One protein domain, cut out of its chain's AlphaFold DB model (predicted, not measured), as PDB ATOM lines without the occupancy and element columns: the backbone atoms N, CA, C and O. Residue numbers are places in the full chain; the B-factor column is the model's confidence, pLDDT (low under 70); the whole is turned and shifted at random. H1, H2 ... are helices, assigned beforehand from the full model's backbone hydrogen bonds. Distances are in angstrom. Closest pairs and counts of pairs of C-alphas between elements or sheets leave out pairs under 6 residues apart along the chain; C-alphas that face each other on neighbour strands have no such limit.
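AT A GLANCE: This is residues 90 to 151 of the 199 residues of an uncharacterized protein of Grifola frondosa (UniProt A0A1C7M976). One long straight helix, H3, makes the spine, with two much shorter helices, H1 and H2, strung one after the other beside it: H1 runs alongside the later part of H3, and H2 stands off near its earlier part. The chain between H1 and H2, residues 103 to 110, crosses H3 from one short helix to the other, and residues 116 to 121 stick out free at one end of the long axis. The printed part has 62 residues with three named helices, in the order H1, H2, H3, and no named strand; the class is all helix. The whole is loose, with a radius of gyration of the C-alphas of 13.2 A, and elongated, its C-alphas spanning 40 by 25 by 16 A.

IN THESE COORDINATES: The longest helix is H3, residues 126 to 150, 36.1 A from first to last C-alpha. It begins with C-alpha 126 at (-75.341, 48.366, -23.541) and ends with C-alpha 150 at (-74.445, 64.582, 8.677). H1 is residues 90 to 102, 17.9 A long, beginning with C-alpha 90 at (-83.346, 68.445, -0.587). H2 is residues 111 to 119, 12.2 A long.

HOW THE PARTS SIT: H3 and H1 only just touch, with 3 pairs of C-alphas within 8 A. Their closest C-alphas are those of Leu 139 and Ser 96, 6.9 A apart. H3 touches H1 with residues 135 to 143 alone. The lines of H1 and H3 stand at a shallow tilt of 26 degrees, and the two helices run opposite ways; their centres are 12.0 A apart. H2 touches no helix, but H2 and H3 are near each other: 6 pairs of their C-alphas are within 10 A, and the closest are 8.1 A apart. H1 and H2 are apart. In H1, H2 and H3 every backbone O i to N i+4 pair is within hydrogen-bond range.

THE WHOLE: The two C-alphas farthest apart are those of Gly 121 and Gln 151, 40.9 A, while the first and last printed C-alphas, of Glu 90 and Gln 151, are 16.1 A apart. Residues 116 to 121, of which 116 to 119 belong to H2, stand free. The printed part runs from residue 90 to residue 151 with no cut. H1 to H2, with 8 residues between them, and H2 to H3, with 6, are both short links, and neither is tight. The mean pLDDT of the printed part is 79.1, and this model's confidence is under 70 at residues 123 to 124 and 150 to 151.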
ATOM      1  N   GLU A  90     -82.510  68.163   0.573       70.06
ATOM      2  CA  GLU A  90     -83.346  68.445  -0.587       70.06
ATOM      3  C   GLU A  90     -82.585  69.309  -1.594       70.06
ATOM      4  O   GLU A  90     -82.566  69.002  -2.790       70.06
ATOM      5  N   LEU A  91     -81.876  70.330  -1.110       76.69
ATOM      6  CA  LEU A  91     -81.055  71.214  -1.931       76.69
ATOM      7  C   LEU A  91     -79.869  70.470  -2.557       76.69
ATOM      8  O   LEU A  91     -79.635  70.613  -3.756       76.69
ATOM      9  N   ASP A  92     -79.189  69.611  -1.799       72.56
ATOM     10  CA  ASP A  92     -78.085  68.778  -2.292       72.56
ATOM     11  C   ASP A  92     -78.549  67.753  -3.332       72.56
ATOM     12  O   ASP A  92     -77.911  67.559  -4.374       72.56
ATOM     13  N   THR A  93     -79.690  67.106  -3.083       76.00
ATOM     14  CA  THR A  93     -80.286  66.169  -4.042       76.00
ATOM     15  C   THR A  93     -80.674  66.912  -5.314       76.00
ATOM     16  O   THR A  93     -80.373  66.453  -6.416       76.00
ATOM     17  N   ARG A  94     -81.277  68.097  -5.180       81.88
ATOM     18  CA  ARG A  94     -81.633  68.951  -6.312       81.88
ATOM     19  C   ARG A  94     -80.396  69.392  -7.089       81.88
ATOM     20  O   ARG A  94     -80.426  69.329  -8.313       81.88
ATOM     21  N   GLN A  95     -79.318  69.797  -6.423       81.94
ATOM     22  CA  GLN A  95     -78.054  70.156  -7.074       81.94
ATOM     23  C   GLN A  95     -77.447  68.969  -7.821       81.94
ATOM     24  O   GLN A  95     -77.050  69.117  -8.973       81.94
ATOM     25  N   SER A  96     -77.443  67.786  -7.209       78.69
ATOM     26  CA  SER A  96     -76.924  66.561  -7.828       78.69
ATOM     27  C   SER A  96     -77.732  66.181  -9.075       78.69
ATOM     28  O   SER A  96     -77.167  65.898 -10.130       78.69
ATOM     29  N   VAL A  97     -79.065  66.256  -8.995       81.06
ATOM     30  CA  VAL A  97     -79.962  66.025 -10.138       81.06
ATOM     31  C   VAL A  97     -79.756  67.082 -11.227       81.06
ATOM     32  O   VAL A  97     -79.655  66.737 -12.403       81.06
ATOM     33  N   MET A  98     -79.644  68.359 -10.857       84.12
ATOM     34  CA  MET A  98     -79.373  69.444 -11.804       84.12
ATOM     35  C   MET A  98     -78.019  69.277 -12.498       84.12
ATOM     36  O   MET A  98     -77.930  69.523 -13.697       84.12
ATOM     37  N   ALA A  99     -76.987  68.808 -11.791       80.56
ATOM     38  CA  ALA A  99     -75.681  68.519 -12.374       80.56
ATOM     39  C   ALA A  99     -75.782  67.423 -13.450       80.56
ATOM     40  O   ALA A  99     -75.296  67.617 -14.567       80.56
ATOM     41  N   ILE A 100     -76.501  66.331 -13.165       78.94
ATOM     42  CA  ILE A 100     -76.764  65.255 -14.137       78.94
ATOM     43  C   ILE A 100     -77.479  65.815 -15.373       78.94
ATOM     44  O   ILE A 100     -77.005  65.625 -16.494       78.94
ATOM     45  N   LEU A 101     -78.555  66.583 -15.183       82.25
ATOM     46  CA  LEU A 101     -79.305  67.179 -16.294       82.25
ATOM     47  C   LEU A 101     -78.451  68.154 -17.118       82.25
ATOM     48  O   LEU A 101     -78.491  68.122 -18.346       82.25
ATOM     49  N   SER A 102     -77.640  68.985 -16.460       85.00
ATOM     50  CA  SER A 102     -76.766  69.962 -17.125       85.00
ATOM     51  C   SER A 102     -75.667  69.309 -17.967       85.00
ATOM     52  O   SER A 102     -75.240  69.877 -18.968       85.00
ATOM     53  N   SER A 103     -75.255  68.090 -17.609       81.31
ATOM     54  CA  SER A 103     -74.288  67.299 -18.376       81.31
ATOM     55  C   SER A 103     -74.895  66.590 -19.596       81.31
ATOM     56  O   SER A 103     -74.184  65.900 -20.324       81.31
ATOM     57  N   GLY A 104     -76.205  66.746 -19.829       80.56
ATOM     58  CA  GLY A 104     -76.927  66.062 -20.903       80.56
ATOM     59  C   GLY A 104     -77.095  64.559 -20.663       80.56
ATOM     60  O   GLY A 104     -77.403  63.819 -21.598       80.56
ATOM     61  N   LEU A 105     -76.876  64.097 -19.427       74.44
ATOM     62  CA  LEU A 105     -77.027  62.697 -19.058       74.44
ATOM     63  C   LEU A 105     -78.492  62.381 -18.712       74.44
ATOM     64  O   LEU A 105     -79.188  63.212 -18.120       74.44
ATOM     65  N   PRO A 106     -78.978  61.176 -19.064       76.06
ATOM     66  CA  PRO A 106     -80.292  60.711 -18.638       76.06
ATOM     67  C   PRO A 106     -80.342  60.604 -17.110       76.06
ATOM     68  O   PRO A 106     -79.335  60.307 -16.459       76.06
ATOM     69  N   LEU A 107     -81.526  60.804 -16.531       80.44
ATOM     70  CA  LEU A 107     -81.708  60.550 -15.106       80.44
ATOM     71  C   LEU A 107     -81.476  59.059 -14.820       80.44
ATOM     72  O   LEU A 107     -82.040  58.217 -15.524       80.44
ATOM     73  N   PRO A 108     -80.672  58.721 -13.800       75.88
ATOM     74  CA  PRO A 108     -80.379  57.333 -13.494       75.88
ATOM     75  C   PRO A 108     -81.650  56.608 -13.050       75.88
ATOM     76  O   PRO A 108     -82.342  57.043 -12.124       75.88
ATOM     77  N   LYS A 109     -81.949  55.480 -13.698       82.00
ATOM     78  CA  LYS A 109     -83.019  54.576 -13.268       82.00
ATOM     79  C   LYS A 109     -82.620  53.870 -11.972       82.00
ATOM     80  O   LYS A 109     -81.441  53.741 -11.649       82.00
ATOM     81  N   SER A 110     -83.607  53.384 -11.221       77.75
ATOM     82  CA  SER A 110     -83.316  52.523 -10.072       77.75
ATOM     83  C   SER A 110     -82.912  51.113 -10.542       77.75
ATOM     84  O   SER A 110     -83.444  50.636 -11.551       77.75
ATOM     85  N   PRO A 111     -82.050  50.393  -9.796       74.69
ATOM     86  CA  PRO A 111     -81.664  49.022 -10.129       74.69
ATOM     87  C   PRO A 111     -82.867  48.084 -10.260       74.69
ATOM     88  O   PRO A 111     -82.877  47.192 -11.099       74.69
ATOM     89  N   SER A 112     -83.920  48.305  -9.466       81.38
ATOM     90  CA  SER A 112     -85.156  47.518  -9.540       81.38
ATOM     91  C   SER A 112     -85.861  47.661 -10.890       81.38
ATOM     92  O   SER A 112     -86.383  46.676 -11.406       81.38
ATOM     93  N   ILE A 113     -85.855  48.864 -11.471       82.31
ATOM     94  CA  ILE A 113     -86.422  49.114 -12.802       82.31
ATOM     95  C   ILE A 113     -85.549  48.453 -13.871       82.31
ATOM     96  O   ILE A 113     -86.079  47.778 -14.746       82.31
ATOM     97  N   GLN A 114     -84.221  48.558 -13.759       77.88
ATOM     98  CA  GLN A 114     -83.293  47.929 -14.708       77.88
ATOM     99  C   GLN A 114     -83.428  46.397 -14.718       77.88
ATOM    100  O   GLN A 114     -83.495  45.787 -15.781       77.88
ATOM    101  N   ILE A 115     -83.552  45.765 -13.545       81.50
ATOM    102  CA  ILE A 115     -83.777  44.313 -13.434       81.50
ATOM    103  C   ILE A 115     -85.106  43.913 -14.093       81.50
ATOM    104  O   ILE A 115     -85.167  42.901 -14.796       81.50
ATOM    105  N   ALA A 116     -86.162  44.712 -13.905       83.88
ATOM    106  CA  ALA A 116     -87.451  44.476 -14.546       83.88
ATOM    107  C   ALA A 116     -87.355  44.589 -16.079       83.88
ATOM    108  O   ALA A 116     -87.824  43.693 -16.778       83.88
ATOM    109  N   GLU A 117     -86.684  45.612 -16.610       83.38
ATOM    110  CA  GLU A 117     -86.492  45.807 -18.057       83.38
ATOM    111  C   GLU A 117     -85.681  44.671 -18.696       83.38
ATOM    112  O   GLU A 117     -86.065  44.154 -19.749       83.38
ATOM    113  N   VAL A 118     -84.615  44.215 -18.029       81.44
ATOM    114  CA  VAL A 118     -83.824  43.052 -18.468       81.44
ATOM    115  C   VAL A 118     -84.685  41.788 -18.481       81.44
ATOM    116  O   VAL A 118     -84.645  41.029 -19.449       81.44
ATOM    117  N   SER A 119     -85.516  41.577 -17.454       81.38
ATOM    118  CA  SER A 119     -86.413  40.414 -17.387       81.38
ATOM    119  C   SER A 119     -87.505  40.425 -18.464       81.38
ATOM    120  O   SER A 119     -87.947  39.363 -18.901       81.38
ATOM    121  N   MET A 120     -87.910  41.613 -18.927       85.94
ATOM    122  CA  MET A 120     -88.907  41.809 -19.985       85.94
ATOM    123  C   MET A 120     -88.297  41.877 -21.394       85.94
ATOM    124  O   MET A 120     -89.028  42.079 -22.362       85.94
ATOM    125  N   GLY A 121     -86.973  41.724 -21.536       78.31
ATOM    126  CA  GLY A 121     -86.286  41.830 -22.828       78.31
ATOM    127  C   GLY A 121     -86.290  43.244 -23.425       78.31
ATOM    128  O   GLY A 121     -86.039  43.400 -24.615       78.31
ATOM    129  N   GLN A 122     -86.565  44.268 -22.612       77.12
ATOM    130  CA  GLN A 122     -86.555  45.684 -22.998       77.12
ATOM    131  C   GLN A 122     -85.223  46.373 -22.664       77.12
ATOM    132  O   GLN A 122     -85.169  47.598 -22.558       77.12
ATOM    133  N   ALA A 123     -84.151  45.598 -22.473       69.88
ATOM    134  CA  ALA A 123     -82.832  46.140 -22.174       69.88
ATOM    135  C   ALA A 123     -82.413  47.143 -23.261       69.88
ATOM    136  O   ALA A 123     -82.466  46.845 -24.458       69.88
ATOM    137  N   SER A 124     -82.034  48.350 -22.836       69.00
ATOM    138  CA  SER A 124     -81.516  49.387 -23.726       69.00
ATOM    139  C   SER A 124     -80.184  48.965 -24.351       69.00
ATOM    140  O   SER A 124     -79.598  47.949 -23.980       69.00
ATOM    141  N   ASP A 125     -79.653  49.792 -25.256       82.00
ATOM    142  CA  ASP A 125     -78.264  49.649 -25.693       82.00
ATOM    143  C   ASP A 125     -77.321  49.557 -24.478       82.00
ATOM    144  O   ASP A 125     -77.462  50.288 -23.493       82.00
ATOM    145  N   THR A 126     -76.357  48.646 -24.565       81.44
ATOM    146  CA  THR A 126     -75.341  48.366 -23.541       81.44
ATOM    147  C   THR A 126     -74.610  49.627 -23.082       81.44
ATOM    148  O   THR A 126     -74.333  49.795 -21.895       81.44
ATOM    149  N   THR A 127     -74.359  50.561 -24.004       81.81
ATOM    150  CA  THR A 127     -73.692  51.835 -23.708       81.81
ATOM    151  C   THR A 127     -74.559  52.768 -22.864       81.81
ATOM    152  O   THR A 127     -74.060  53.481 -21.993       81.81
ATOM    153  N   GLN A 128     -75.871  52.750 -23.095       80.00
ATOM    154  CA  GLN A 128     -76.839  53.536 -22.341       80.00
ATOM    155  C   GLN A 128     -77.009  52.966 -20.933       80.00
ATOM    156  O   GLN A 128     -77.006  53.723 -19.963       80.00
ATOM    157  N   GLN A 129     -77.061  51.640 -20.817       79.75
ATOM    158  CA  GLN A 129     -77.147  50.957 -19.531       79.75
ATOM    159  C   GLN A 129     -75.928  51.269 -18.646       79.75
ATOM    160  O   GLN A 129     -76.089  51.651 -17.490       79.75
ATOM    161  N   GLU A 130     -74.713  51.217 -19.199       82.38
ATOM    162  CA  GLU A 130     -73.488  51.555 -18.461       82.38
ATOM    163  C   GLU A 130     -73.496  53.013 -17.959       82.38
ATOM    164  O   GLU A 130     -73.065  53.308 -16.841       82.38
ATOM    165  N   ARG A 131     -74.004  53.954 -18.768       80.69
ATOM    166  CA  ARG A 131     -74.139  55.365 -18.366       80.69
ATOM    167  C   ARG A 131     -75.138  55.539 -17.231       80.69
ATOM    168  O   ARG A 131     -74.858  56.283 -16.293       80.69
ATOM    169  N   GLU A 132     -76.277  54.856 -17.305       81.56
ATOM    170  CA  GLU A 132     -77.293  54.886 -16.253       81.56
ATOM    171  C   GLU A 132     -76.764  54.288 -14.945       81.56
ATOM    172  O   GLU A 132     -76.943  54.889 -13.886       81.56
ATOM    173  N   GLU A 133     -76.046  53.163 -15.009       81.81
ATOM    174  CA  GLU A 133     -75.399  52.542 -13.848       81.81
ATOM    175  C   GLU A 133     -74.350  53.473 -13.224       81.81
ATOM    176  O   GLU A 133     -74.357  53.690 -12.010       81.81
ATOM    177  N   ARG A 134     -73.488  54.095 -14.039       82.19
ATOM    178  CA  ARG A 134     -72.511  55.093 -13.567       82.19
ATOM    179  C   ARG A 134     -73.185  56.288 -12.900       82.19
ATOM    180  O   ARG A 134     -72.731  56.732 -11.844       82.19
ATOM    181  N   GLY A 135     -74.257  56.802 -13.500       81.75
ATOM    182  CA  GLY A 135     -75.035  57.910 -12.945       81.75
ATOM    183  C   GLY A 135     -75.673  57.537 -11.608       81.75
ATOM    184  O   GLY A 135     -75.593  58.302 -10.647       81.75
ATOM    185  N   TRP A 136     -76.239  56.332 -11.516       83.56
ATOM    186  CA  TRP A 136     -76.862  55.834 -10.296       83.56
ATOM    187  C   TRP A 136     -75.843  55.661  -9.170       83.56
ATOM    188  O   TRP A 136     -76.060  56.165  -8.066       83.56
ATOM    189  N   TRP A 137     -74.704  55.021  -9.450       83.31
ATOM    190  CA  TRP A 137     -73.632  54.853  -8.469       83.31
ATOM    191  C   TRP A 137     -73.070  56.188  -7.998       83.31
ATOM    192  O   TRP A 137     -72.865  56.359  -6.800       83.31
ATOM    193  N   SER A 138     -72.879  57.149  -8.904       81.50
ATOM    194  CA  SER A 138     -72.379  58.483  -8.552       81.50
ATOM    195  C   SER A 138     -73.345  59.221  -7.626       81.50
ATOM    196  O   SER A 138     -72.933  59.726  -6.583       81.50
ATOM    197  N   LEU A 139     -74.643  59.215  -7.951       81.00
ATOM    198  CA  LEU A 139     -75.680  59.841  -7.129       81.00
ATOM    199  C   LEU A 139     -75.790  59.164  -5.757       81.00
ATOM    200  O   LEU A 139     -75.846  59.841  -4.732       81.00
ATOM    201  N   ARG A 140     -75.784  57.827  -5.711       83.38
ATOM    202  CA  ARG A 140     -75.827  57.079  -4.445       83.38
ATOM    203  C   ARG A 140     -74.585  57.304  -3.600       83.38
ATOM    204  O   ARG A 140     -74.711  57.466  -2.391       83.38
ATOM    205  N   PHE A 141     -73.410  57.341  -4.217       83.62
ATOM    206  CA  PHE A 141     -72.159  57.635  -3.531       83.62
ATOM    207  C   PHE A 141     -72.183  59.035  -2.915       83.62
ATOM    208  O   PHE A 141     -71.897  59.175  -1.731       83.62
ATOM    209  N   GLN A 142     -72.613  60.052  -3.670       79.94
ATOM    210  CA  GLN A 142     -72.778  61.415  -3.157       79.94
ATOM    211  C   GLN A 142     -73.765  61.469  -1.987       79.94
ATOM    212  O   GLN A 142     -73.449  62.046  -0.951       79.94
ATOM    213  N   GLN A 143     -74.921  60.807  -2.104       79.12
ATOM    214  CA  GLN A 143     -75.900  60.726  -1.016       79.12
ATOM    215  C   GLN A 143     -75.322  60.070   0.244       79.12
ATOM    216  O   GLN A 143     -75.522  60.582   1.340       79.12
ATOM    217  N   VAL A 144     -74.592  58.959   0.104       82.31
ATOM    218  CA  VAL A 144     -73.962  58.271   1.241       82.31
ATOM    219  C   VAL A 144     -72.870  59.130   1.865       82.31
ATOM    220  O   VAL A 144     -72.832  59.249   3.085       82.31
ATOM    221  N   LEU A 145     -72.016  59.769   1.061       76.81
ATOM    222  CA  LEU A 145     -70.998  60.687   1.572       76.81
ATOM    223  C   LEU A 145     -71.626  61.839   2.358       76.81
ATOM    224  O   LEU A 145     -71.161  62.150   3.451       76.81
ATOM    225  N   ARG A 146     -72.702  62.446   1.842       74.25
ATOM    226  CA  ARG A 146     -73.439  63.504   2.547       74.25
ATOM    227  C   ARG A 146     -74.099  62.999   3.823       74.25
ATOM    228  O   ARG A 146     -74.072  63.683   4.839       74.25
ATOM    229  N   GLU A 147     -74.648  61.793   3.817       75.31
ATOM    230  CA  GLU A 147     -75.228  61.214   5.027       75.31
ATOM    231  C   GLU A 147     -74.155  60.907   6.082       75.31
ATOM    232  O   GLU A 147     -74.348  61.210   7.257       75.31
ATOM    233  N   MET A 148     -72.983  60.407   5.672       73.56
ATOM    234  CA  MET A 148     -71.826  60.231   6.558       73.56
ATOM    235  C   MET A 148     -71.320  61.563   7.123       73.56
ATOM    236  O   MET A 148     -70.876  61.608   8.268       73.56
ATOM    237  N   GLN A 149     -71.412  62.647   6.347       70.62
ATOM    238  CA  GLN A 149     -71.107  64.002   6.812       70.62
ATOM    239  C   GLN A 149     -72.082  64.487   7.889       70.62
ATOM    240  O   GLN A 149     -71.657  65.173   8.815       70.62
ATOM    241  N   ARG A 150     -73.369  64.133   7.775       69.81
ATOM    242  CA  ARG A 150     -74.445  64.582   8.677       69.81
ATOM    243  C   ARG A 150     -74.537  63.765   9.954       69.81
ATOM    244  O   ARG A 150     -74.725  64.320  11.030       69.81
ATOM    245  N   GLN A 151     -74.444  62.446   9.841       64.75
ATOM    246  CA  GLN A 151     -74.464  61.577  11.003       64.75
ATOM    247  C   GLN A 151     -73.099  61.670  11.675       64.75
ATOM    248  O   GLN A 151     -72.105  61.276  11.062       64.75
TER     249      GLN A 151